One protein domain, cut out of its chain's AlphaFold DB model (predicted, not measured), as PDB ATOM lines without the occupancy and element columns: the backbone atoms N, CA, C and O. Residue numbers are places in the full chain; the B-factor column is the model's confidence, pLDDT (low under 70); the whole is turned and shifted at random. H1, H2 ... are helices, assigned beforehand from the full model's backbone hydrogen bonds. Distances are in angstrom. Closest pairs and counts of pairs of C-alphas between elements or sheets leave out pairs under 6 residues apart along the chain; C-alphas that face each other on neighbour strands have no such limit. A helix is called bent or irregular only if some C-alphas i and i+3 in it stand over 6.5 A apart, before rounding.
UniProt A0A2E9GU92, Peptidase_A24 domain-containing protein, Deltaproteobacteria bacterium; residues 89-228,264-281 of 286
ATOM      1  N   PRO A  89     -35.359 -36.711  57.088       61.72
ATOM      2  CA  PRO A  89     -34.257 -37.516  56.556       61.72
ATOM      3  C   PRO A  89     -34.688 -38.572  55.528       61.72
ATOM      4  O   PRO A  89     -33.959 -38.765  54.565       61.72
ATOM      5  N   THR A  90     -35.860 -39.201  55.672       65.62
ATOM      6  CA  THR A  90     -36.342 -40.238  54.749       65.62
ATOM      7  C   THR A  90     -36.747 -39.669  53.396       65.62
ATOM      8  O   THR A  90     -36.431 -40.265  52.374       65.62
ATOM      9  N   LEU A  91     -37.379 -38.490  53.341       68.38
ATOM     10  CA  LEU A  91     -37.735 -37.874  52.056       68.38
ATOM     11  C   LEU A  91     -36.487 -37.410  51.286       68.38
ATOM     12  O   LEU A  91     -36.405 -37.599  50.076       68.38
ATOM     13  N   ILE A  92     -35.494 -36.848  51.985       72.31
ATOM     14  CA  ILE A  92     -34.225 -36.434  51.370       72.31
ATOM     15  C   ILE A  92     -33.414 -37.660  50.935       72.31
ATOM     16  O   ILE A  92     -32.877 -37.659  49.831       72.31
ATOM     17  N   SER A  93     -33.359 -38.724  51.744       73.12
ATOM     18  CA  SER A  93     -32.641 -39.952  51.384       73.12
ATOM     19  C   SER A  93     -33.303 -40.687  50.221       73.12
ATOM     20  O   SER A  93     -32.604 -41.161  49.331       73.12
ATOM     21  N   VAL A  94     -34.639 -40.745  50.183       77.25
ATOM     22  CA  VAL A  94     -35.392 -41.324  49.059       77.25
ATOM     23  C   VAL A  94     -35.183 -40.487  47.800       77.25
ATOM     24  O   VAL A  94     -34.828 -41.042  46.767       77.25
ATOM     25  N   GLY A  95     -35.311 -39.159  47.881       76.44
ATOM     26  CA  GLY A  95     -35.060 -38.270  46.743       76.44
ATOM     27  C   GLY A  95     -33.631 -38.388  46.210       76.44
ATOM     28  O   GLY A  95     -33.428 -38.473  45.004       76.44
ATOM     29  N   THR A  96     -32.650 -38.480  47.110       76.12
ATOM     30  CA  THR A  96     -31.240 -38.706  46.770       76.12
ATOM     31  C   THR A  96     -31.042 -40.060  46.092       76.12
ATOM     32  O   THR A  96     -30.417 -40.128  45.040       76.12
ATOM     33  N   GLY A  97     -31.624 -41.131  46.638       77.62
ATOM     34  CA  GLY A  97     -31.564 -42.466  46.044       77.62
ATOM     35  C   GLY A  97     -32.176 -42.513  44.643       77.62
ATOM     36  O   GLY A  97     -31.560 -43.063  43.735       77.62
ATOM     37  N   ILE A  98     -33.334 -41.874  44.439       79.94
ATOM     38  CA  ILE A  98     -33.982 -41.774  43.122       79.94
ATOM     39  C   ILE A  98     -33.127 -40.941  42.161       79.94
ATOM     40  O   ILE A  98     -32.978 -41.328  41.008       79.94
ATOM     41  N   ALA A  99     -32.535 -39.833  42.615       80.75
ATOM     42  CA  ALA A  99     -31.661 -39.003  41.788       80.75
ATOM     43  C   ALA A  99     -30.428 -39.783  41.311       80.75
ATOM     44  O   ALA A  99     -30.122 -39.780  40.123       80.75
ATOM     45  N   ILE A 100     -29.757 -40.489  42.225       79.25
ATOM     46  CA  ILE A 100     -28.577 -41.305  41.919       79.25
ATOM     47  C   ILE A 100     -28.957 -42.463  40.994       79.25
ATOM     48  O   ILE A 100     -28.321 -42.654  39.961       79.25
ATOM     49  N   ALA A 101     -30.014 -43.212  41.321       79.88
ATOM     50  CA  ALA A 101     -30.471 -44.331  40.504       79.88
ATOM     51  C   ALA A 101     -30.905 -43.869  39.108       79.88
ATOM     52  O   ALA A 101     -30.516 -44.476  38.117       79.88
ATOM     53  N   GLY A 102     -31.658 -42.772  39.014       78.19
ATOM     54  CA  GLY A 102     -32.094 -42.197  37.746       78.19
ATOM     55  C   GLY A 102     -30.926 -41.715  36.890       78.19
ATOM     56  O   GLY A 102     -30.946 -41.892  35.681       78.19
ATOM     57  N   LEU A 103     -29.888 -41.156  37.505       80.06
ATOM     58  CA  LEU A 103     -28.684 -40.711  36.808       80.06
ATOM     59  C   LEU A 103     -27.844 -41.884  36.278       80.06
ATOM     60  O   LEU A 103     -27.253 -41.768  35.212       80.06
ATOM     61  N   VAL A 104     -27.816 -43.009  37.000       76.62
ATOM     62  CA  VAL A 104     -27.141 -44.249  36.576       76.62
ATOM     63  C   VAL A 104     -27.947 -45.000  35.509       76.62
ATOM     64  O   VAL A 104     -27.363 -45.591  34.606       76.62
ATOM     65  N   LEU A 105     -29.278 -44.990  35.614       74.44
ATOM     66  CA  LEU A 105     -30.186 -45.679  34.692       74.44
ATOM     67  C   LEU A 105     -30.532 -44.862  33.449       74.44
ATOM     68  O   LEU A 105     -31.014 -45.433  32.472       74.44
ATOM     69  N   ALA A 106     -30.315 -43.545  33.470       71.38
ATOM     70  CA  ALA A 106     -30.415 -42.724  32.278       71.38
ATOM     71  C   ALA A 106     -29.421 -43.282  31.255       71.38
ATOM     72  O   ALA A 106     -28.210 -43.175  31.430       71.38
ATOM     73  N   ALA A 107     -29.950 -43.917  30.212       63.56
ATOM     74  CA  ALA A 107     -29.191 -44.418  29.080       63.56
ATOM     75  C   ALA A 107     -29.269 -43.365  27.966       63.56
ATOM     76  O   ALA A 107     -30.148 -43.457  27.104       63.56
ATOM     77  N   PRO A 108     -28.427 -42.314  28.001       69.62
ATOM     78  CA  PRO A 108     -28.423 -41.327  26.941       69.62
ATOM     79  C   PRO A 108     -27.963 -41.974  25.630       69.62
ATOM     80  O   PRO A 108     -27.227 -42.968  25.643       69.62
ATOM     81  N   PRO A 109     -28.347 -41.393  24.485       67.31
ATOM     82  CA  PRO A 109     -27.809 -41.818  23.203       67.31
ATOM     83  C   PRO A 109     -26.274 -41.672  23.200       67.31
ATOM     84  O   PRO A 109     -25.702 -40.843  23.919       67.31
ATOM     85  N   ALA A 110     -25.594 -42.540  22.441       68.25
ATOM     86  CA  ALA A 110     -24.145 -42.749  22.542       68.25
ATOM     87  C   ALA A 110     -23.302 -41.481  22.286       68.25
ATOM     88  O   ALA A 110     -22.180 -41.371  22.776       68.25
ATOM     89  N   ASP A 111     -23.857 -40.500  21.577       69.19
ATOM     90  CA  ASP A 111     -23.272 -39.186  21.308       69.19
ATOM     91  C   ASP A 111     -23.150 -38.297  22.560       69.19
ATOM     92  O   ASP A 111     -22.292 -37.416  22.603       69.19
ATOM     93  N   ARG A 112     -23.966 -38.525  23.599       71.50
ATOM     94  CA  ARG A 112     -24.014 -37.690  24.818       71.50
ATOM     95  C   ARG A 112     -23.447 -38.369  26.062       71.50
ATOM     96  O   ARG A 112     -23.403 -37.752  27.124       71.50
ATOM     97  N   LEU A 113     -22.976 -39.608  25.952       73.25
ATOM     98  CA  LEU A 113     -22.370 -40.357  27.060       73.25
ATOM     99  C   LEU A 113     -21.359 -39.543  27.894       73.25
ATOM    100  O   LEU A 113     -21.506 -39.512  29.116       73.25
ATOM    101  N   PRO A 114     -20.367 -38.841  27.311       77.44
ATOM    102  CA  PRO A 114     -19.351 -38.182  28.127       77.44
ATOM    103  C   PRO A 114     -19.881 -36.976  28.917       77.44
ATOM    104  O   PRO A 114     -19.486 -36.788  30.068       77.44
ATOM    105  N   SER A 115     -20.793 -36.178  28.354       78.62
ATOM    106  CA  SER A 115     -21.389 -35.040  29.065       78.62
ATOM    107  C   SER A 115     -22.301 -35.497  30.203       78.62
ATOM    108  O   SER A 115     -22.255 -34.918  31.289       78.62
ATOM    109  N   PHE A 116     -23.053 -36.583  30.002       79.62
ATOM    110  CA  PHE A 116     -23.847 -37.208  31.061       79.62
ATOM    111  C   PHE A 116     -22.980 -37.791  32.179       79.62
ATOM    112  O   PHE A 116     -23.311 -37.599  33.345       79.62
ATOM    113  N   LEU A 117     -21.850 -38.430  31.866       82.50
ATOM    114  CA  LEU A 117     -20.915 -38.931  32.882       82.50
ATOM    115  C   LEU A 117     -20.270 -37.792  33.683       82.50
ATOM    116  O   LEU A 117     -20.162 -37.881  34.907       82.50
ATOM    117  N   GLY A 118     -19.890 -36.698  33.014       82.00
ATOM    118  CA  GLY A 118     -19.378 -35.496  33.677       82.00
ATOM    119  C   GLY A 118     -20.418 -34.850  34.596       82.00
ATOM    120  O   GLY A 118     -20.111 -34.515  35.743       82.00
ATOM    121  N   ALA A 119     -21.668 -34.748  34.134       81.88
ATOM    122  CA  ALA A 119     -22.788 -34.273  34.945       81.88
ATOM    123  C   ALA A 119     -23.062 -35.201  36.119       81.88
ATOM    124  O   ALA A 119     -23.253 -34.720  37.234       81.88
ATOM    125  N   ALA A 120     -23.006 -36.512  35.899       82.12
ATOM    126  CA  ALA A 120     -23.209 -37.495  36.942       82.12
ATOM    127  C   ALA A 120     -22.160 -37.374  38.049       82.12
ATOM    128  O   ALA A 120     -22.515 -37.242  39.218       82.12
ATOM    129  N   GLY A 121     -20.876 -37.332  37.688       82.69
ATOM    130  CA  GLY A 121     -19.786 -37.167  38.651       82.69
ATOM    131  C   GLY A 121     -19.907 -35.873  39.459       82.69
ATOM    132  O   GLY A 121     -19.792 -35.891  40.684       82.69
ATOM    133  N   TYR A 122     -20.206 -34.755  38.792       84.62
ATOM    134  CA  TYR A 122     -20.424 -33.474  39.464       84.62
ATOM    135  C   TYR A 122     -21.640 -33.507  40.405       84.62
ATOM    136  O   TYR A 122     -21.541 -33.086  41.558       84.62
ATOM    137  N   LEU A 123     -22.775 -34.040  39.945       82.56
ATOM    138  CA  LEU A 123     -24.015 -34.104  40.717       82.56
ATOM    139  C   LEU A 123     -23.897 -35.025  41.926       82.56
ATOM    140  O   LEU A 123     -24.419 -34.676  42.975       82.56
ATOM    141  N   LEU A 124     -23.176 -36.144  41.834       82.81
ATOM    142  CA  LEU A 124     -22.918 -37.013  42.986       82.81
ATOM    143  C   LEU A 124     -22.165 -36.268  44.096       82.81
ATOM    144  O   LEU A 124     -22.568 -36.314  45.258       82.81
ATOM    145  N   LEU A 125     -21.119 -35.516  43.738       81.44
ATOM    146  CA  LEU A 125     -20.362 -34.699  44.690       81.44
ATOM    147  C   LEU A 125     -21.196 -33.539  45.251       81.44
ATOM    148  O   LEU A 125     -21.093 -33.209  46.438       81.44
ATOM    149  N   ALA A 126     -22.026 -32.921  44.406       79.38
ATOM    150  CA  ALA A 126     -22.921 -31.844  44.808       79.38
ATOM    151  C   ALA A 126     -24.003 -32.349  45.768       79.38
ATOM    152  O   ALA A 126     -24.203 -31.733  46.808       79.38
ATOM    153  N   ILE A 127     -24.641 -33.485  45.472       78.62
ATOM    154  CA  ILE A 127     -25.650 -34.135  46.317       78.62
ATOM    155  C   ILE A 127     -25.047 -34.512  47.672       78.62
ATOM    156  O   ILE A 127     -25.639 -34.198  48.700       78.62
ATOM    157  N   GLU A 128     -23.853 -35.107  47.701       77.50
ATOM    158  CA  GLU A 128     -23.186 -35.459  48.962       77.50
ATOM    159  C   GLU A 128     -22.914 -34.218  49.828       77.50
ATOM    160  O   GLU A 128     -23.139 -34.213  51.041       77.50
ATOM    161  N   SER A 129     -22.463 -33.131  49.197       74.12
ATOM    162  CA  SER A 129     -22.195 -31.859  49.876       74.12
ATOM    163  C   SER A 129     -23.483 -31.182  50.363       74.12
ATOM    164  O   SER A 129     -23.532 -30.646  51.474       74.12
ATOM    165  N   ASP A 130     -24.536 -31.226  49.548       76.38
ATOM    166  CA  ASP A 130     -25.834 -30.599  49.793       76.38
ATOM    167  C   ASP A 130     -26.621 -31.329  50.892       76.38
ATOM    168  O   ASP A 130     -27.142 -30.696  51.808       76.38
ATOM    169  N   VAL A 131     -26.608 -32.664  50.911       65.75
ATOM    170  CA  VAL A 131     -27.253 -33.466  51.967       65.75
ATOM    171  C   VAL A 131     -26.580 -33.256  53.328       65.75
ATOM    172  O   VAL A 131     -27.266 -33.218  54.351       65.75
ATOM    173  N   ARG A 132     -25.250 -33.084  53.367       61.19
ATOM    174  CA  ARG A 132     -24.506 -32.896  54.627       61.19
ATOM    175  C   ARG A 132     -24.545 -31.468  55.157       61.19
ATOM    176  O   ARG A 132     -24.594 -31.275  56.369       61.19
ATOM    177  N   SER A 133     -24.442 -30.474  54.275       60.78
ATOM    178  CA  SER A 133     -24.188 -29.080  54.671       60.78
ATOM    179  C   SER A 133     -25.156 -28.060  54.074       60.78
ATOM    180  O   SER A 133     -25.045 -26.883  54.422       60.78
ATOM    181  N   LEU A 134     -26.079 -28.477  53.192       59.78
ATOM    182  CA  LEU A 134     -27.025 -27.613  52.458       59.78
ATOM    183  C   LEU A 134     -26.335 -26.419  51.782       59.78
ATOM    184  O   LEU A 134     -26.868 -25.311  51.694       59.78
ATOM    185  N   LYS A 135     -25.070 -26.621  51.409       64.88
ATOM    186  CA  LYS A 135     -24.176 -25.607  50.862       64.88
ATOM    187  C   LYS A 135     -23.260 -26.271  49.857       64.88
ATOM    188  O   LYS A 135     -22.380 -27.044  50.231       64.88
ATOM    189  N   ILE A 136     -23.425 -25.898  48.594       69.81
ATOM    190  CA  ILE A 136     -22.490 -26.262  47.535       69.81
ATOM    191  C   ILE A 136     -21.283 -25.320  47.642       69.81
ATOM    192  O   ILE A 136     -21.437 -24.101  47.481       69.81
ATOM    193  N   PRO A 137     -20.079 -25.823  47.963       74.81
ATOM    194  CA  PRO A 137     -18.928 -24.958  48.128       74.81
ATOM    195  C   PRO A 137     -18.498 -24.379  46.773       74.81
ATOM    196  O   PRO A 137     -18.451 -25.072  45.761       74.81
ATOM    197  N   ASN A 138     -18.129 -23.095  46.756       82.56
ATOM    198  CA  ASN A 138     -17.753 -22.396  45.520       82.56
ATOM    199  C   ASN A 138     -16.589 -23.066  44.770       82.56
ATOM    200  O   ASN A 138     -16.534 -22.968  43.546       82.56
ATOM    201  N   TRP A 139     -15.676 -23.735  45.484       80.50
ATOM    202  CA  TRP A 139     -14.563 -24.456  44.863       80.50
ATOM    203  C   TRP A 139     -15.045 -25.655  44.038       80.50
ATOM    204  O   TRP A 139     -14.469 -25.916  42.991       80.50
ATOM    205  N   LEU A 140     -16.126 -26.330  44.455       83.50
ATOM    206  CA  LEU A 140     -16.696 -27.462  43.720       83.50
ATOM    207  C   LEU A 140     -17.349 -26.988  42.421       83.50
ATOM    208  O   LEU A 140     -17.136 -27.590  41.376       83.50
ATOM    209  N   ASN A 141     -18.060 -25.857  42.469       87.25
ATOM    210  CA  ASN A 141     -18.606 -25.218  41.269       87.25
ATOM    211  C   ASN A 141     -17.494 -24.772  40.309       87.25
ATOM    212  O   ASN A 141     -17.594 -24.974  39.104       87.25
ATOM    213  N   GLY A 142     -16.416 -24.185  40.841       85.81
ATOM    214  CA  GLY A 142     -15.258 -23.778  40.042       85.81
ATOM    215  C   GLY A 142     -14.548 -24.968  39.393       85.81
ATOM    216  O   GLY A 142     -14.315 -24.958  38.189       85.81
ATOM    217  N   ALA A 143     -14.261 -26.016  40.170       87.25
ATOM    218  CA  ALA A 143     -13.640 -27.241  39.672       87.25
ATOM    219  C   ALA A 143     -14.531 -27.945  38.638       87.25
ATOM    220  O   ALA A 143     -14.047 -28.328  37.576       87.25
ATOM    221  N   GLY A 144     -15.836 -28.041  38.905       85.62
ATOM    222  CA  GLY A 144     -16.817 -28.601  37.979       85.62
ATOM    223  C   GLY A 144     -16.857 -27.849  36.651       85.62
ATOM    224  O   GLY A 144     -16.858 -28.479  35.599       85.62
ATOM    225  N   LEU A 145     -16.805 -26.514  36.678       89.31
ATOM    226  CA  LEU A 145     -16.785 -25.695  35.464       89.31
ATOM    227  C   LEU A 145     -15.510 -25.917  34.637       89.31
ATOM    228  O   LEU A 145     -15.586 -26.053  33.418       89.31
ATOM    229  N   VAL A 146     -14.346 -25.983  35.288       90.50
ATOM    230  CA  VAL A 146     -13.065 -26.242  34.607       90.50
ATOM    231  C   VAL A 146     -13.063 -27.628  33.967       90.50
ATOM    232  O   VAL A 146     -12.689 -27.761  32.804       90.50
ATOM    233  N   VAL A 147     -13.524 -28.649  34.694       89.19
ATOM    234  CA  VAL A 147     -13.640 -30.019  34.174       89.19
ATOM    235  C   VAL A 147     -14.621 -30.074  33.004       89.19
ATOM    236  O   VAL A 147     -14.313 -30.695  31.992       89.19
ATOM    237  N   ALA A 148     -15.761 -29.388  33.099       88.06
ATOM    238  CA  ALA A 148     -16.755 -29.337  32.032       88.06
ATOM    239  C   ALA A 148     -16.203 -28.711  30.744       88.06
ATOM    240  O   ALA A 148     -16.350 -29.285  29.665       88.06
ATOM    241  N   LEU A 149     -15.519 -27.569  30.855       89.25
ATOM    242  CA  LEU A 149     -14.906 -26.896  29.707       89.25
ATOM    243  C   LEU A 149     -13.751 -27.713  29.117       89.25
ATOM    244  O   LEU A 149     -13.629 -27.797  27.897       89.25
ATOM    245  N   GLY A 150     -12.931 -28.342  29.965       87.81
ATOM    246  CA  GLY A 150     -11.856 -29.234  29.530       87.81
ATOM    247  C   GLY A 150     -12.388 -30.458  28.787       87.81
ATOM    248  O   GLY A 150     -11.878 -30.797  27.722       87.81
ATOM    249  N   LEU A 151     -13.457 -31.072  29.296       87.25
ATOM    250  CA  LEU A 151     -14.120 -32.209  28.663       87.25
ATOM    251  C   LEU A 151     -14.733 -31.822  27.311       87.25
ATOM    252  O   LEU A 151     -14.533 -32.523  26.321       87.25
ATOM    253  N   ALA A 152     -15.426 -30.685  27.242       86.50
ATOM    254  CA  ALA A 152     -16.014 -30.193  25.999       86.50
ATOM    255  C   ALA A 152     -14.951 -29.809  24.957       86.50
ATOM    256  O   ALA A 152     -15.108 -30.110  23.772       86.50
ATOM    257  N   GLY A 153     -13.846 -29.200  25.396       86.25
ATOM    258  CA  GLY A 153     -12.693 -28.900  24.550       86.25
ATOM    259  C   GLY A 153     -11.975 -30.156  24.051       86.25
ATOM    260  O   GLY A 153     -11.553 -30.201  22.901       86.25
ATOM    261  N   TRP A 154     -11.883 -31.201  24.877       86.69
ATOM    262  CA  TRP A 154     -11.278 -32.478  24.492       86.69
ATOM    263  C   TRP A 154     -12.105 -33.224  23.439       86.69
ATOM    264  O   TRP A 154     -11.554 -33.764  22.486       86.69
ATOM    265  N   LEU A 155     -13.431 -33.238  23.588       85.00
ATOM    266  CA  LEU A 155     -14.330 -33.995  22.711       85.00
ATOM    267  C   LEU A 155     -14.668 -33.264  21.410       85.00
ATOM    268  O   LEU A 155     -14.804 -33.897  20.368       85.00
ATOM    269  N   GLY A 156     -14.844 -31.942  21.470       81.19
ATOM    270  CA  GLY A 156     -15.304 -31.126  20.343       81.19
ATOM    271  C   GLY A 156     -14.291 -30.091  19.853       81.19
ATOM    272  O   GLY A 156     -14.646 -29.235  19.037       81.19
ATOM    273  N   GLY A 157     -13.057 -30.106  20.365       87.94
ATOM    274  CA  GLY A 157     -12.035 -29.112  20.041       87.94
ATOM    275  C   GLY A 157     -12.469 -27.689  20.404       87.94
ATOM    276  O   GLY A 157     -13.189 -27.452  21.376       87.94
ATOM    277  N   LEU A 158     -12.073 -26.717  19.579       87.75
ATOM    278  CA  LEU A 158     -12.426 -25.308  19.790       87.75
ATOM    279  C   LEU A 158     -13.939 -25.046  19.666       87.75
ATOM    280  O   LEU A 158     -14.478 -24.191  20.367       87.75
ATOM    281  N   SER A 159     -14.630 -25.813  18.817       85.81
ATOM    282  CA  SER A 159     -16.088 -25.733  18.660       85.81
ATOM    283  C   SER A 159     -16.808 -26.212  19.924       85.81
ATOM    284  O   SER A 159     -17.668 -25.507  20.449       85.81
ATOM    285  N   GLY A 160     -16.394 -27.358  20.479       84.25
ATOM    286  CA  GLY A 160     -16.918 -27.890  21.741       84.25
ATOM    287  C   GLY A 160     -16.661 -26.968  22.934       84.25
ATOM    288  O   GLY A 160     -17.543 -26.748  23.760       84.25
ATOM    289  N   PHE A 161     -15.483 -26.345  22.994       88.06
ATOM    290  CA  PHE A 161     -15.199 -25.328  24.006       88.06
ATOM    291  C   PHE A 161     -16.137 -24.115  23.882       88.06
ATOM    292  O   PHE A 161     -16.681 -23.646  24.881       88.06
ATOM    293  N   GLY A 162     -16.372 -23.630  22.658       89.06
ATOM    294  CA  GLY A 162     -17.289 -22.521  22.396       89.06
ATOM    295  C   GLY A 162     -18.738 -22.834  22.781       89.06
ATOM    296  O   GLY A 162     -19.399 -22.004  23.408       89.06
ATOM    297  N   THR A 163     -19.230 -24.037  22.474       88.56
ATOM    298  CA  THR A 163     -20.596 -24.455  22.837       88.56
ATOM    299  C   THR A 163     -20.766 -24.645  24.341       88.56
ATOM    300  O   THR A 163     -21.808 -24.260  24.880       88.56
ATOM    301  N   ALA A 164     -19.752 -25.166  25.036       89.12
ATOM    302  CA  ALA A 164     -19.743 -25.263  26.493       89.12
ATOM    303  C   ALA A 164     -19.698 -23.885  27.157       89.12
ATOM    304  O   ALA A 164     -20.438 -23.637  28.105       89.12
ATOM    305  N   LEU A 165     -18.896 -22.952  26.637       92.38
ATOM    306  CA  LEU A 165     -18.844 -21.587  27.155       92.38
ATOM    307  C   LEU A 165     -20.175 -20.851  26.942       92.38
ATOM    308  O   LEU A 165     -20.670 -20.193  27.857       92.38
ATOM    309  N   ALA A 166     -20.789 -21.007  25.767       91.62
ATOM    310  CA  ALA A 166     -22.111 -20.463  25.477       91.62
ATOM    311  C   ALA A 166     -23.193 -21.076  26.383       91.62
ATOM    312  O   ALA A 166     -24.026 -20.350  26.926       91.62
ATOM    313  N   GLY A 167     -23.155 -22.394  26.597       90.12
ATOM    314  CA  GLY A 167     -24.056 -23.098  27.508       90.12
ATOM    315  C   GLY A 167     -23.889 -22.654  28.962       90.12
ATOM    316  O   GLY A 167     -24.878 -22.361  29.630       90.12
ATOM    317  N   ALA A 168     -22.649 -22.515  29.435       91.25
ATOM    318  CA  ALA A 168     -22.333 -22.003  30.765       91.25
ATOM    319  C   ALA A 168     -22.834 -20.565  30.950       91.25
ATOM    320  O   ALA A 168     -23.455 -20.257  31.964       91.25
ATOM    321  N   GLY A 169     -22.605 -19.697  29.961       92.50
ATOM    322  CA  GLY A 169     -23.065 -18.309  29.972       92.50
ATOM    323  C   GLY A 169     -24.589 -18.198  29.996       92.50
ATOM    324  O   GLY A 169     -25.134 -17.457  30.811       92.50
ATOM    325  N   ALA A 170     -25.288 -18.975  29.166       91.81
ATOM    326  CA  ALA A 170     -26.748 -19.005  29.147       91.81
ATOM    327  C   ALA A 170     -27.328 -19.542  30.463       91.81
ATOM    328  O   ALA A 170     -28.229 -18.937  31.042       91.81
ATOM    329  N   ALA A 171     -26.777 -20.642  30.978       90.38
ATOM    330  CA  ALA A 171     -27.191 -21.224  32.247       90.38
ATOM    331  C   ALA A 171     -26.919 -20.284  33.427       90.38
ATOM    332  O   ALA A 171     -27.756 -20.160  34.320       90.38
ATOM    333  N   LEU A 172     -25.790 -19.571  33.410       91.00
ATOM    334  CA  LEU A 172     -25.472 -18.552  34.403       91.00
ATOM    335  C   LEU A 172     -26.410 -17.351  34.294       91.00
ATOM    336  O   LEU A 172     -26.825 -16.843  35.326       91.00
ATOM    337  N   ALA A 173     -26.778 -16.907  33.090       91.62
ATOM    338  CA  ALA A 173     -27.736 -15.819  32.906       91.62
ATOM    339  C   ALA A 173     -29.106 -16.188  33.489       91.62
ATOM    340  O   ALA A 173     -29.676 -15.419  34.263       91.62
ATOM    341  N   VAL A 174     -29.596 -17.397  33.199       88.50
ATOM    342  CA  VAL A 174     -30.832 -17.921  33.794       88.50
ATOM    343  C   VAL A 174     -30.690 -18.022  35.315       88.50
ATOM    344  O   VAL A 174     -31.494 -17.449  36.046       88.50
ATOM    345  N   GLY A 175     -29.634 -18.668  35.811       85.44
ATOM    346  CA  GLY A 175     -29.369 -18.797  37.245       85.44
ATOM    347  C   GLY A 175     -29.241 -17.447  37.956       85.44
ATOM    348  O   GLY A 175     -29.726 -17.290  39.073       85.44
ATOM    349  N   PHE A 176     -28.655 -16.445  37.302       87.00
ATOM    350  CA  PHE A 176     -28.521 -15.087  37.817       87.00
ATOM    351  C   PHE A 176     -29.872 -14.382  37.911       87.00
ATOM    352  O   PHE A 176     -30.138 -13.741  38.921       87.00
ATOM    353  N   VAL A 177     -30.750 -14.539  36.915       86.31
ATOM    354  CA  VAL A 177     -32.123 -14.018  36.986       86.31
ATOM    355  C   VAL A 177     -32.874 -14.661  38.154       86.31
ATOM    356  O   VAL A 177     -33.461 -13.945  38.961       86.31
ATOM    357  N   LEU A 178     -32.804 -15.987  38.319       82.06
ATOM    358  CA  LEU A 178     -33.437 -16.659  39.462       82.06
ATOM    359  C   LEU A 178     -32.830 -16.232  40.809       82.06
ATOM    360  O   LEU A 178     -33.560 -16.101  41.794       82.06
ATOM    361  N   PHE A 179     -31.520 -15.992  40.864       82.12
ATOM    362  CA  PHE A 179     -30.840 -15.471  42.050       82.12
ATOM    363  C   PHE A 179     -31.274 -14.035  42.374       82.12
ATOM    364  O   PHE A 179     -31.581 -13.734  43.525       82.12
ATOM    365  N   ALA A 180     -31.368 -13.160  41.369       79.25
ATOM    366  CA  ALA A 180     -31.823 -11.779  41.524       79.25
ATOM    367  C   ALA A 180     -33.288 -11.701  41.984       79.25
ATOM    368  O   ALA A 180     -33.650 -10.813  42.753       79.25
ATOM    369  N   LEU A 181     -34.115 -12.663  41.565       76.00
ATOM    370  CA  LEU A 181     -35.488 -12.841  42.043       76.00
ATOM    371  C   LEU A 181     -35.570 -13.459  43.453       76.00
ATOM    372  O   LEU A 181     -36.662 -13.562  44.008       76.00
ATOM    373  N   GLY A 182     -34.443 -13.876  44.041       69.56
ATOM    374  CA  GLY A 182     -34.386 -14.502  45.364       69.56
ATOM    375  C   GLY A 182     -34.942 -15.929  45.411       69.56
ATOM    376  O   GLY A 182     -35.295 -16.404  46.488       69.56
ATOM    377  N   VAL A 183     -35.049 -16.606  44.260       70.56
ATOM    378  CA  VAL A 183     -35.606 -17.966  44.148       70.56
ATOM    379  C   VAL A 183     -34.569 -19.028  44.523       70.56
ATOM    380  O   VAL A 183     -34.910 -19.995  45.199       70.56
ATOM    381  N   ILE A 184     -33.314 -18.850  44.095       78.19
ATOM    382  CA  ILE A 184     -32.204 -19.788  44.341       78.19
ATOM    383  C   ILE A 184     -31.007 -19.081  44.982       78.19
ATOM    384  O   ILE A 184     -30.849 -17.867  44.845       78.19
ATOM    385  N   GLY A 185     -30.140 -19.830  45.665       78.50
ATOM    386  CA  GLY A 185     -28.905 -19.296  46.232       78.50
ATOM    387  C   GLY A 185     -27.825 -19.027  45.177       78.50
ATOM    388  O   GLY A 185     -27.808 -19.615  44.097       78.50
ATOM    389  N   ALA A 186     -26.849 -18.175  45.510       76.19
ATOM    390  CA  ALA A 186     -25.710 -17.895  44.625       76.19
ATOM    391  C   ALA A 186     -24.846 -19.141  44.335       76.19
ATOM    392  O   ALA A 186     -24.185 -19.209  43.301       76.19
ATOM    393  N   GLY A 187     -24.822 -20.116  45.254       76.75
ATOM    394  CA  GLY A 187     -24.145 -21.400  45.046       76.75
ATOM    395  C   GLY A 187     -24.865 -22.268  44.014       76.75
ATOM    396  O   GLY A 187     -24.226 -22.801  43.110       76.75
ATOM    397  N   ASP A 188     -26.192 -22.326  44.101       82.38
ATOM    398  CA  ASP A 188     -27.062 -23.091  43.206       82.38
ATOM    399  C   ASP A 188     -27.024 -22.547  41.776       82.38
ATOM    400  O   ASP A 188     -26.860 -23.308  40.825       82.38
ATOM    401  N   ALA A 189     -27.063 -21.218  41.621       85.56
ATOM    402  CA  ALA A 189     -26.940 -20.555  40.322       85.56
ATOM    403  C   ALA A 189     -25.627 -20.914  39.603       85.56
ATOM    404  O   ALA A 189     -25.607 -21.118  38.389       85.56
ATOM    405  N   LYS A 190     -24.525 -21.041  40.352       88.56
ATOM    406  CA  LYS A 190     -23.239 -21.491  39.802       88.56
ATOM    407  C   LYS A 190     -23.259 -22.973  39.440       88.56
ATOM    408  O   LYS A 190     -22.659 -23.343  38.439       88.56
ATOM    409  N   GLY A 191     -23.955 -23.807  40.211       85.25
ATOM    410  CA  GLY A 191     -24.121 -25.221  39.878       85.25
ATOM    411  C   GLY A 191     -24.903 -25.426  38.579       85.25
ATOM    412  O   GLY A 191     -24.506 -26.236  37.744       85.25
ATOM    413  N   VAL A 192     -25.936 -24.613  38.348       88.06
ATOM    414  CA  VAL A 192     -26.663 -24.574  37.069       88.06
ATOM    415  C   VAL A 192     -25.731 -24.188  35.916       88.06
ATOM    416  O   VAL A 192     -25.803 -24.792  34.848       88.06
ATOM    417  N   ALA A 193     -24.797 -23.255  36.132       90.25
ATOM    418  CA  ALA A 193     -23.795 -22.897  35.127       90.25
ATOM    419  C   ALA A 193     -22.854 -24.064  34.768       90.25
ATOM    420  O   ALA A 193     -22.528 -24.237  33.595       90.25
ATOM    421  N   VAL A 194     -22.464 -24.899  35.742       89.88
ATOM    422  CA  VAL A 194     -21.672 -26.120  35.488       89.88
ATOM    423  C   VAL A 194     -22.455 -27.110  34.624       89.88
ATOM    424  O   VAL A 194     -21.914 -27.633  33.652       89.88
ATOM    425  N   LEU A 195     -23.741 -27.325  34.916       88.94
ATOM    426  CA  LEU A 195     -24.597 -28.175  34.081       88.94
ATOM    427  C   LEU A 195     -24.730 -27.615  32.658       88.94
ATOM    428  O   LEU A 195     -24.648 -28.372  31.695       88.94
ATOM    429  N   GLY A 196     -24.850 -26.295  32.505       87.25
ATOM    430  CA  GLY A 196     -24.848 -25.651  31.190       87.25
ATOM    431  C   GLY A 196     -23.542 -25.812  30.420       87.25
ATOM    432  O   GLY A 196     -23.580 -25.969  29.204       87.25
ATOM    433  N   ALA A 197     -22.400 -25.838  31.108       89.12
ATOM    434  CA  ALA A 197     -21.112 -26.126  30.484       89.12
ATOM    435  C   ALA A 197     -21.017 -27.579  29.990       89.12
ATOM    436  O   ALA A 197     -20.438 -27.834  28.940       89.12
ATOM    437  N   LEU A 198     -21.601 -28.525  30.731       86.56
ATOM    438  CA  LEU A 198     -21.571 -29.953  30.402       86.56
ATOM    439  C   LEU A 198     -22.528 -30.318  29.266       86.56
ATOM    440  O   LEU A 198     -22.155 -31.063  28.363       86.56
ATOM    441  N   PHE A 199     -23.756 -29.803  29.302       84.56
ATOM    442  CA  PHE A 199     -24.783 -30.107  28.303       84.56
ATOM    443  C   PHE A 199     -24.726 -29.193  27.073       84.56
ATOM    444  O   PHE A 199     -25.249 -29.553  26.018       84.56
ATOM    445  N   GLY A 200     -24.088 -28.027  27.188       85.69
ATOM    446  CA  GLY A 200     -24.060 -27.017  26.136       85.69
ATOM    447  C   GLY A 200     -25.424 -26.358  25.907       85.69
ATOM    448  O   GLY A 200     -26.431 -26.685  26.536       85.69
ATOM    449  N   LEU A 201     -25.467 -25.399  24.980       83.00
ATOM    450  CA  LEU A 201     -26.648 -24.554  24.765       83.00
ATOM    451  C   LEU A 201     -27.874 -25.308  24.211       83.00
ATOM    452  O   LEU A 201     -29.004 -24.912  24.481       83.00
ATOM    453  N   SER A 202     -27.669 -26.387  23.453       80.31
ATOM    454  CA  SER A 202     -28.748 -27.125  22.779       80.31
ATOM    455  C   SER A 202     -29.557 -28.015  23.725       80.31
ATOM    456  O   SER A 202     -30.780 -28.076  23.613       80.31
ATOM    457  N   ALA A 203     -28.898 -28.694  24.666       80.44
ATOM    458  CA  ALA A 203     -29.553 -29.593  25.619       80.44
ATOM    459  C   ALA A 203     -29.960 -28.893  26.930       80.44
ATOM    460  O   ALA A 203     -30.825 -29.395  27.650       80.44
ATOM    461  N   LEU A 204     -29.394 -27.715  27.218       84.56
ATOM    462  CA  LEU A 204     -29.663 -26.945  28.433       84.56
ATOM    463  C   LEU A 204     -31.161 -26.690  28.705       84.56
ATOM    464  O   LEU A 204     -31.579 -26.925  29.840       84.56
ATOM    465  N   PRO A 205     -32.001 -26.254  27.740       85.19
ATOM    466  CA  PRO A 205     -33.397 -25.944  28.043       85.19
ATOM    467  C   PRO A 205     -34.179 -27.170  28.534       85.19
ATOM    468  O   PRO A 205     -34.994 -27.045  29.445       85.19
ATOM    469  N   GLY A 206     -33.888 -28.360  27.990       83.81
ATOM    470  CA  GLY A 206     -34.487 -29.633  28.414       83.81
ATOM    471  C   GLY A 206     -34.172 -29.965  29.862       83.81
ATOM    472  O   GLY A 206     -35.072 -30.191  30.671       83.81
ATOM    473  N   VAL A 207     -32.885 -29.911  30.204       84.44
ATOM    474  CA  VAL A 207     -32.405 -30.185  31.562       84.44
ATOM    475  C   VAL A 207     -32.981 -29.176  32.556       84.44
ATOM    476  O   VAL A 207     -33.433 -29.567  33.633       84.44
ATOM    477  N   LEU A 208     -33.026 -27.888  32.199       85.94
ATOM    478  CA  LEU A 208     -33.609 -26.848  33.048       85.94
ATOM    479  C   LEU A 208     -35.105 -27.061  33.277       85.94
ATOM    480  O   LEU A 208     -35.556 -26.952  34.415       85.94
ATOM    481  N   TRP A 209     -35.861 -27.397  32.232       87.88
ATOM    482  CA  TRP A 209     -37.294 -27.672  32.337       87.88
ATOM    483  C   TRP A 209     -37.577 -28.788  33.346       87.88
ATOM    484  O   TRP A 209     -38.317 -28.593  34.313       87.88
ATOM    485  N   TRP A 210     -36.909 -29.931  33.184       85.00
ATOM    486  CA  TRP A 210     -37.050 -31.065  34.094       85.00
ATOM    487  C   TRP A 210     -36.543 -30.758  35.507       85.00
ATOM    488  O   TRP A 210     -37.146 -31.199  36.483       85.00
ATOM    489  N   THR A 211     -35.487 -29.954  35.640       84.94
ATOM    490  CA  THR A 211     -34.963 -29.512  36.943       84.94
ATOM    491  C   THR A 211     -35.962 -28.628  37.683       84.94
ATOM    492  O   THR A 211     -36.177 -28.821  38.878       84.94
ATOM    493  N   VAL A 212     -36.610 -27.684  36.996       84.62
ATOM    494  CA  VAL A 212     -37.641 -26.819  37.592       84.62
ATOM    495  C   VAL A 212     -38.843 -27.647  38.041       84.62
ATOM    496  O   VAL A 212     -39.331 -27.456  39.156       84.62
ATOM    497  N   LEU A 213     -39.286 -28.609  37.226       85.19
ATOM    498  CA  LEU A 213     -40.369 -29.523  37.598       85.19
ATOM    499  C   LEU A 213     -40.000 -30.391  38.807       85.19
ATOM    500  O   LEU A 213     -40.805 -30.529  39.733       85.19
ATOM    501  N   ALA A 214     -38.783 -30.934  38.843       83.31
ATOM    502  CA  ALA A 214     -38.296 -31.727  39.968       83.31
ATOM    503  C   ALA A 214     -38.184 -30.885  41.249       83.31
ATOM    504  O   ALA A 214     -38.643 -31.314  42.307       83.31
ATOM    505  N   ALA A 215     -37.646 -29.667  41.155       80.69
ATOM    506  CA  ALA A 215     -37.537 -28.737  42.276       80.69
ATOM    507  C   ALA A 215     -38.915 -28.335  42.821       80.69
ATOM    508  O   ALA A 215     -39.124 -28.348  44.034       80.69
ATOM    509  N   GLY A 216     -39.871 -28.035  41.935       78.38
ATOM    510  CA  GLY A 216     -41.251 -27.719  42.309       78.38
ATOM    511  C   GLY A 216     -41.951 -28.896  42.986       78.38
ATOM    512  O   GLY A 216     -42.535 -28.733  44.057       78.38
ATOM    513  N   THR A 217     -41.827 -30.097  42.419       80.69
ATOM    514  CA  THR A 217     -42.424 -31.320  42.980       80.69
ATOM    515  C   THR A 217     -41.828 -31.655  44.348       80.69
ATOM    516  O   THR A 217     -42.571 -31.931  45.288       80.69
ATOM    517  N   LEU A 218     -40.502 -31.562  44.500       75.00
ATOM    518  CA  LEU A 218     -39.817 -31.790  45.774       75.00
ATOM    519  C   LEU A 218     -40.206 -30.736  46.822       75.00
ATOM    520  O   LEU A 218     -40.436 -31.076  47.983       75.00
ATOM    521  N   GLY A 219     -40.345 -29.474  46.408       70.81
ATOM    522  CA  GLY A 219     -40.853 -28.384  47.239       70.81
ATOM    523  C   GLY A 219     -42.258 -28.655  47.764       70.81
ATOM    524  O   GLY A 219     -42.491 -28.583  48.971       70.81
ATOM    525  N   ILE A 220     -43.179 -29.035  46.878       72.88
ATOM    526  CA  ILE A 220     -44.559 -29.381  47.238       72.88
ATOM    527  C   ILE A 220     -44.585 -30.607  48.157       72.88
ATOM    528  O   ILE A 220     -45.245 -30.571  49.196       72.88
ATOM    529  N   ALA A 221     -43.830 -31.661  47.837       70.50
ATOM    530  CA  ALA A 221     -43.750 -32.874  48.650       70.50
ATOM    531  C   ALA A 221     -43.240 -32.585  50.072       70.50
ATOM    532  O   ALA A 221     -43.804 -33.090  51.039       70.50
ATOM    533  N   LEU A 222     -42.230 -31.720  50.223       68.88
ATOM    534  CA  LEU A 222     -41.712 -31.296  51.529       68.88
ATOM    535  C   LEU A 222     -42.726 -30.482  52.342       68.88
ATOM    536  O   LEU A 222     -42.784 -30.627  53.566       68.88
ATOM    537  N   ILE A 223     -43.522 -29.635  51.685       66.56
ATOM    538  CA  ILE A 223     -44.587 -28.853  52.330       66.56
ATOM    539  C   ILE A 223     -45.726 -29.773  52.787       66.56
ATOM    540  O   ILE A 223     -46.198 -29.654  53.920       66.56
ATOM    541  N   LEU A 224     -46.145 -30.709  51.929       68.12
ATOM    542  CA  LEU A 224     -47.194 -31.687  52.225       68.12
ATOM    543  C   LEU A 224     -46.781 -32.641  53.349       68.12
ATOM    544  O   LEU A 224     -47.554 -32.839  54.283       68.12
ATOM    545  N   ALA A 225     -45.546 -33.153  53.322       63.19
ATOM    546  CA  ALA A 225     -45.008 -34.045  54.354       63.19
ATOM    547  C   ALA A 225     -44.970 -33.408  55.755       63.19
ATOM    548  O   ALA A 225     -44.894 -34.117  56.753       63.19
ATOM    549  N   ARG A 226     -45.035 -32.073  55.853       59.88
ATOM    550  CA  ARG A 226     -45.074 -31.340  57.127       59.88
ATOM    551  C   ARG A 226     -46.476 -30.941  57.585       59.88
ATOM    552  O   ARG A 226     -46.597 -30.356  58.653       59.88
ATOM    553  N   GLY A 227     -47.524 -31.194  56.796       58.38
ATOM    554  CA  GLY A 227     -48.891 -30.753  57.113       58.38
ATOM    555  C   GLY A 227     -49.086 -29.228  57.101       58.38
ATOM    556  O   GLY A 227     -50.160 -28.735  57.430       58.38
ATOM    557  N   GLU A 228     -48.079 -28.455  56.679       58.88
ATOM    558  CA  GLU A 228     -48.134 -26.988  56.619       58.88
ATOM    559  C   GLU A 228     -48.741 -26.465  55.307       58.88
ATOM    560  O   GLU A 228     -48.780 -25.255  55.089       58.88
ATOM    561  N   LEU A 264     -34.124 -26.145  50.464       64.31
ATOM    562  CA  LEU A 264     -34.363 -27.320  49.632       64.31
ATOM    563  C   LEU A 264     -33.004 -27.879  49.200       64.31
ATOM    564  O   LEU A 264     -32.171 -27.070  48.795       64.31
ATOM    565  N   PRO A 265     -32.775 -29.207  49.240       71.25
ATOM    566  CA  PRO A 265     -31.578 -29.785  48.651       71.25
ATOM    567  C   PRO A 265     -31.679 -29.670  47.125       71.25
ATOM    568  O   PRO A 265     -32.246 -30.524  46.434       71.25
ATOM    569  N   PHE A 266     -31.211 -28.542  46.602       77.12
ATOM    570  CA  PHE A 266     -31.320 -28.185  45.196       77.12
ATOM    571  C   PHE A 266     -30.494 -29.130  44.314       77.12
ATOM    572  O   PHE A 266     -30.892 -29.415  43.184       77.12
ATOM    573  N   ALA A 267     -29.408 -29.709  44.840       80.00
ATOM    574  CA  ALA A 267     -28.608 -30.694  44.117       80.00
ATOM    575  C   ALA A 267     -29.398 -31.974  43.809       80.00
ATOM    576  O   ALA A 267     -29.251 -32.539  42.726       80.00
ATOM    577  N   VAL A 268     -30.290 -32.395  44.711       79.50
ATOM    578  CA  VAL A 268     -31.175 -33.550  44.482       79.50
ATOM    579  C   VAL A 268     -32.160 -33.249  43.353       79.50
ATOM    580  O   VAL A 268     -32.352 -34.077  42.464       79.50
ATOM    581  N   ALA A 269     -32.740 -32.046  43.335       84.25
ATOM    582  CA  ALA A 269     -33.635 -31.619  42.262       84.25
ATOM    583  C   ALA A 269     -32.921 -31.527  40.901       84.25
ATOM    584  O   ALA A 269     -33.466 -31.982  39.897       84.25
ATOM    585  N   MET A 270     -31.690 -31.005  40.866       84.56
ATOM    586  CA  MET A 270     -30.851 -30.999  39.660       84.56
ATOM    587  C   MET A 270     -30.521 -32.416  39.177       84.56
ATOM    588  O   MET A 270     -30.575 -32.683  37.976       84.56
ATOM    589  N   GLY A 271     -30.219 -33.334  40.099       83.88
ATOM    590  CA  GLY A 271     -29.981 -34.745  39.792       83.88
ATOM    591  C   GLY A 271     -31.193 -35.411  39.147       83.88
ATOM    592  O   GLY A 271     -31.079 -35.999  38.073       83.88
ATOM    593  N   LEU A 272     -32.371 -35.237  39.753       84.88
ATOM    594  CA  LEU A 272     -33.640 -35.738  39.219       84.88
ATOM    595  C   LEU A 272     -33.970 -35.135  37.850       84.88
ATOM    596  O   LEU A 272     -34.365 -35.863  36.945       84.88
ATOM    597  N   GLY A 273     -33.782 -33.825  37.684       84.00
ATOM    598  CA  GLY A 273     -34.028 -33.141  36.416       84.00
ATOM    599  C   GLY A 273     -33.108 -33.625  35.298       84.00
ATOM    600  O   GLY A 273     -33.551 -33.861  34.176       84.00
ATOM    601  N   THR A 274     -31.833 -33.844  35.620       85.06
ATOM    602  CA  THR A 274     -30.835 -34.359  34.676       85.06
ATOM    603  C   THR A 274     -31.147 -35.799  34.266       85.06
ATOM    604  O   THR A 274     -31.129 -36.114  33.076       85.06
ATOM    605  N   ALA A 275     -31.510 -36.655  35.224       85.06
ATOM    606  CA  ALA A 275     -31.950 -38.023  34.960       85.06
ATOM    607  C   ALA A 275     -33.205 -38.059  34.074       85.06
ATOM    608  O   ALA A 275     -33.230 -38.742  33.052       85.06
ATOM    609  N   ALA A 276     -34.224 -37.266  34.419       84.19
ATOM    610  CA  ALA A 276     -35.466 -37.182  33.659       84.19
ATOM    611  C   ALA A 276     -35.229 -36.687  32.225       84.19
ATOM    612  O   ALA A 276     -35.758 -37.265  31.278       84.19
ATOM    613  N   SER A 277     -34.368 -35.684  32.041       83.00
ATOM    614  CA  SER A 277     -33.998 -35.209  30.707       83.00
ATOM    615  C   SER A 277     -33.252 -36.259  29.879       83.00
ATOM    616  O   SER A 277     -33.331 -36.210  28.654       83.00
ATOM    617  N   GLY A 278     -32.518 -37.178  30.512       77.81
ATOM    618  CA  GLY A 278     -31.859 -38.293  29.828       77.81
ATOM    619  C   GLY A 278     -32.837 -39.375  29.368       77.81
ATOM    620  O   GLY A 278     -32.654 -39.930  28.291       77.81
ATOM    621  N   VAL A 279     -33.886 -39.637  30.153       79.00
ATOM    622  CA  VAL A 279     -34.897 -40.669  29.862       79.00
ATOM    623  C   VAL A 279     -35.954 -40.178  28.873       79.00
ATOM    624  O   VAL A 279     -36.275 -40.875  27.915       79.00
ATOM    625  N   TRP A 280     -36.506 -38.983  29.097       77.81
ATOM    626  CA  TRP A 280     -37.634 -38.454  28.322       77.81
ATOM    627  C   TRP A 280     -37.232 -37.452  27.240       77.81
ATOM    628  O   TRP A 280     -38.064 -37.081  26.416       77.81
ATOM    629  N   GLY A 281     -35.975 -37.005  27.220       74.50
ATOM    630  CA  GLY A 281     -35.521 -36.005  26.264       74.50
ATOM    631  C   GLY A 281     -36.220 -34.652  26.438       74.50
ATOM    632  O   GLY A 281     -36.661 -34.276  27.531       74.50
TER     633      GLY A 281
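This is residues 89 to 228 and 264 to 281 of the 286 residues of the protein "Peptidase_A24 domain-containing protein" of Deltaproteobacteria bacterium (UniProt A0A2E9GU92). An elongated bundle of helices runs back and forth, with H1, H2, H3a, H4a and H5 as its body, H3b packing on H4a and H4b on H5; H3 and H4 each fold back sharply. The printed part has 158 residues with five named helices, H1 to H5 in order, and no named strand: all helix. It is compact, radius of gyration of the C-alphas 14.7 A, spanning 52 by 34 by 24 A.

H1, residues 89 to 105, begins at C-alpha 89 (-34.257, -37.516, 56.556); H2 is residues 113 to 133, 29.9 A. H3, 138 to 180, and H4, 186 to 225, were each assigned as one helix by hydrogen bonds but are bent: C-alphas 155 and 158 are 9.4 A apart, 198 and 201 9.3 A. The arms are H3a, 138 to 155; H3b, 158 to 180, 32.1 A; H4a, 186 to 198; and H4b, 201 to 225, 36.1 A, irregular with C-alphas 202 and 205 7.1 A apart. H5, 266 to 280, ends at (-37.634, -38.454, 28.322).

H2, the hub, forms a hairpin with H3a, closest C-alphas Tyr 122 and Gly 144, 6.2 A. H4b touches H5 at a steep tilt of 57 degrees, closest C-alphas Thr 211 and Gly 273, 3.8 A. Every O i to N i+4 pair is within hydrogen-bond range in H1, H2, H3a, H3b, H4a and H5; in H4b 19 of 21.

Residues 229 to 263 are cut out; C-alphas 228 and 264 are 15.4 A apart. Of the links printed whole, none is long. Low-confidence residues include 222 to 228.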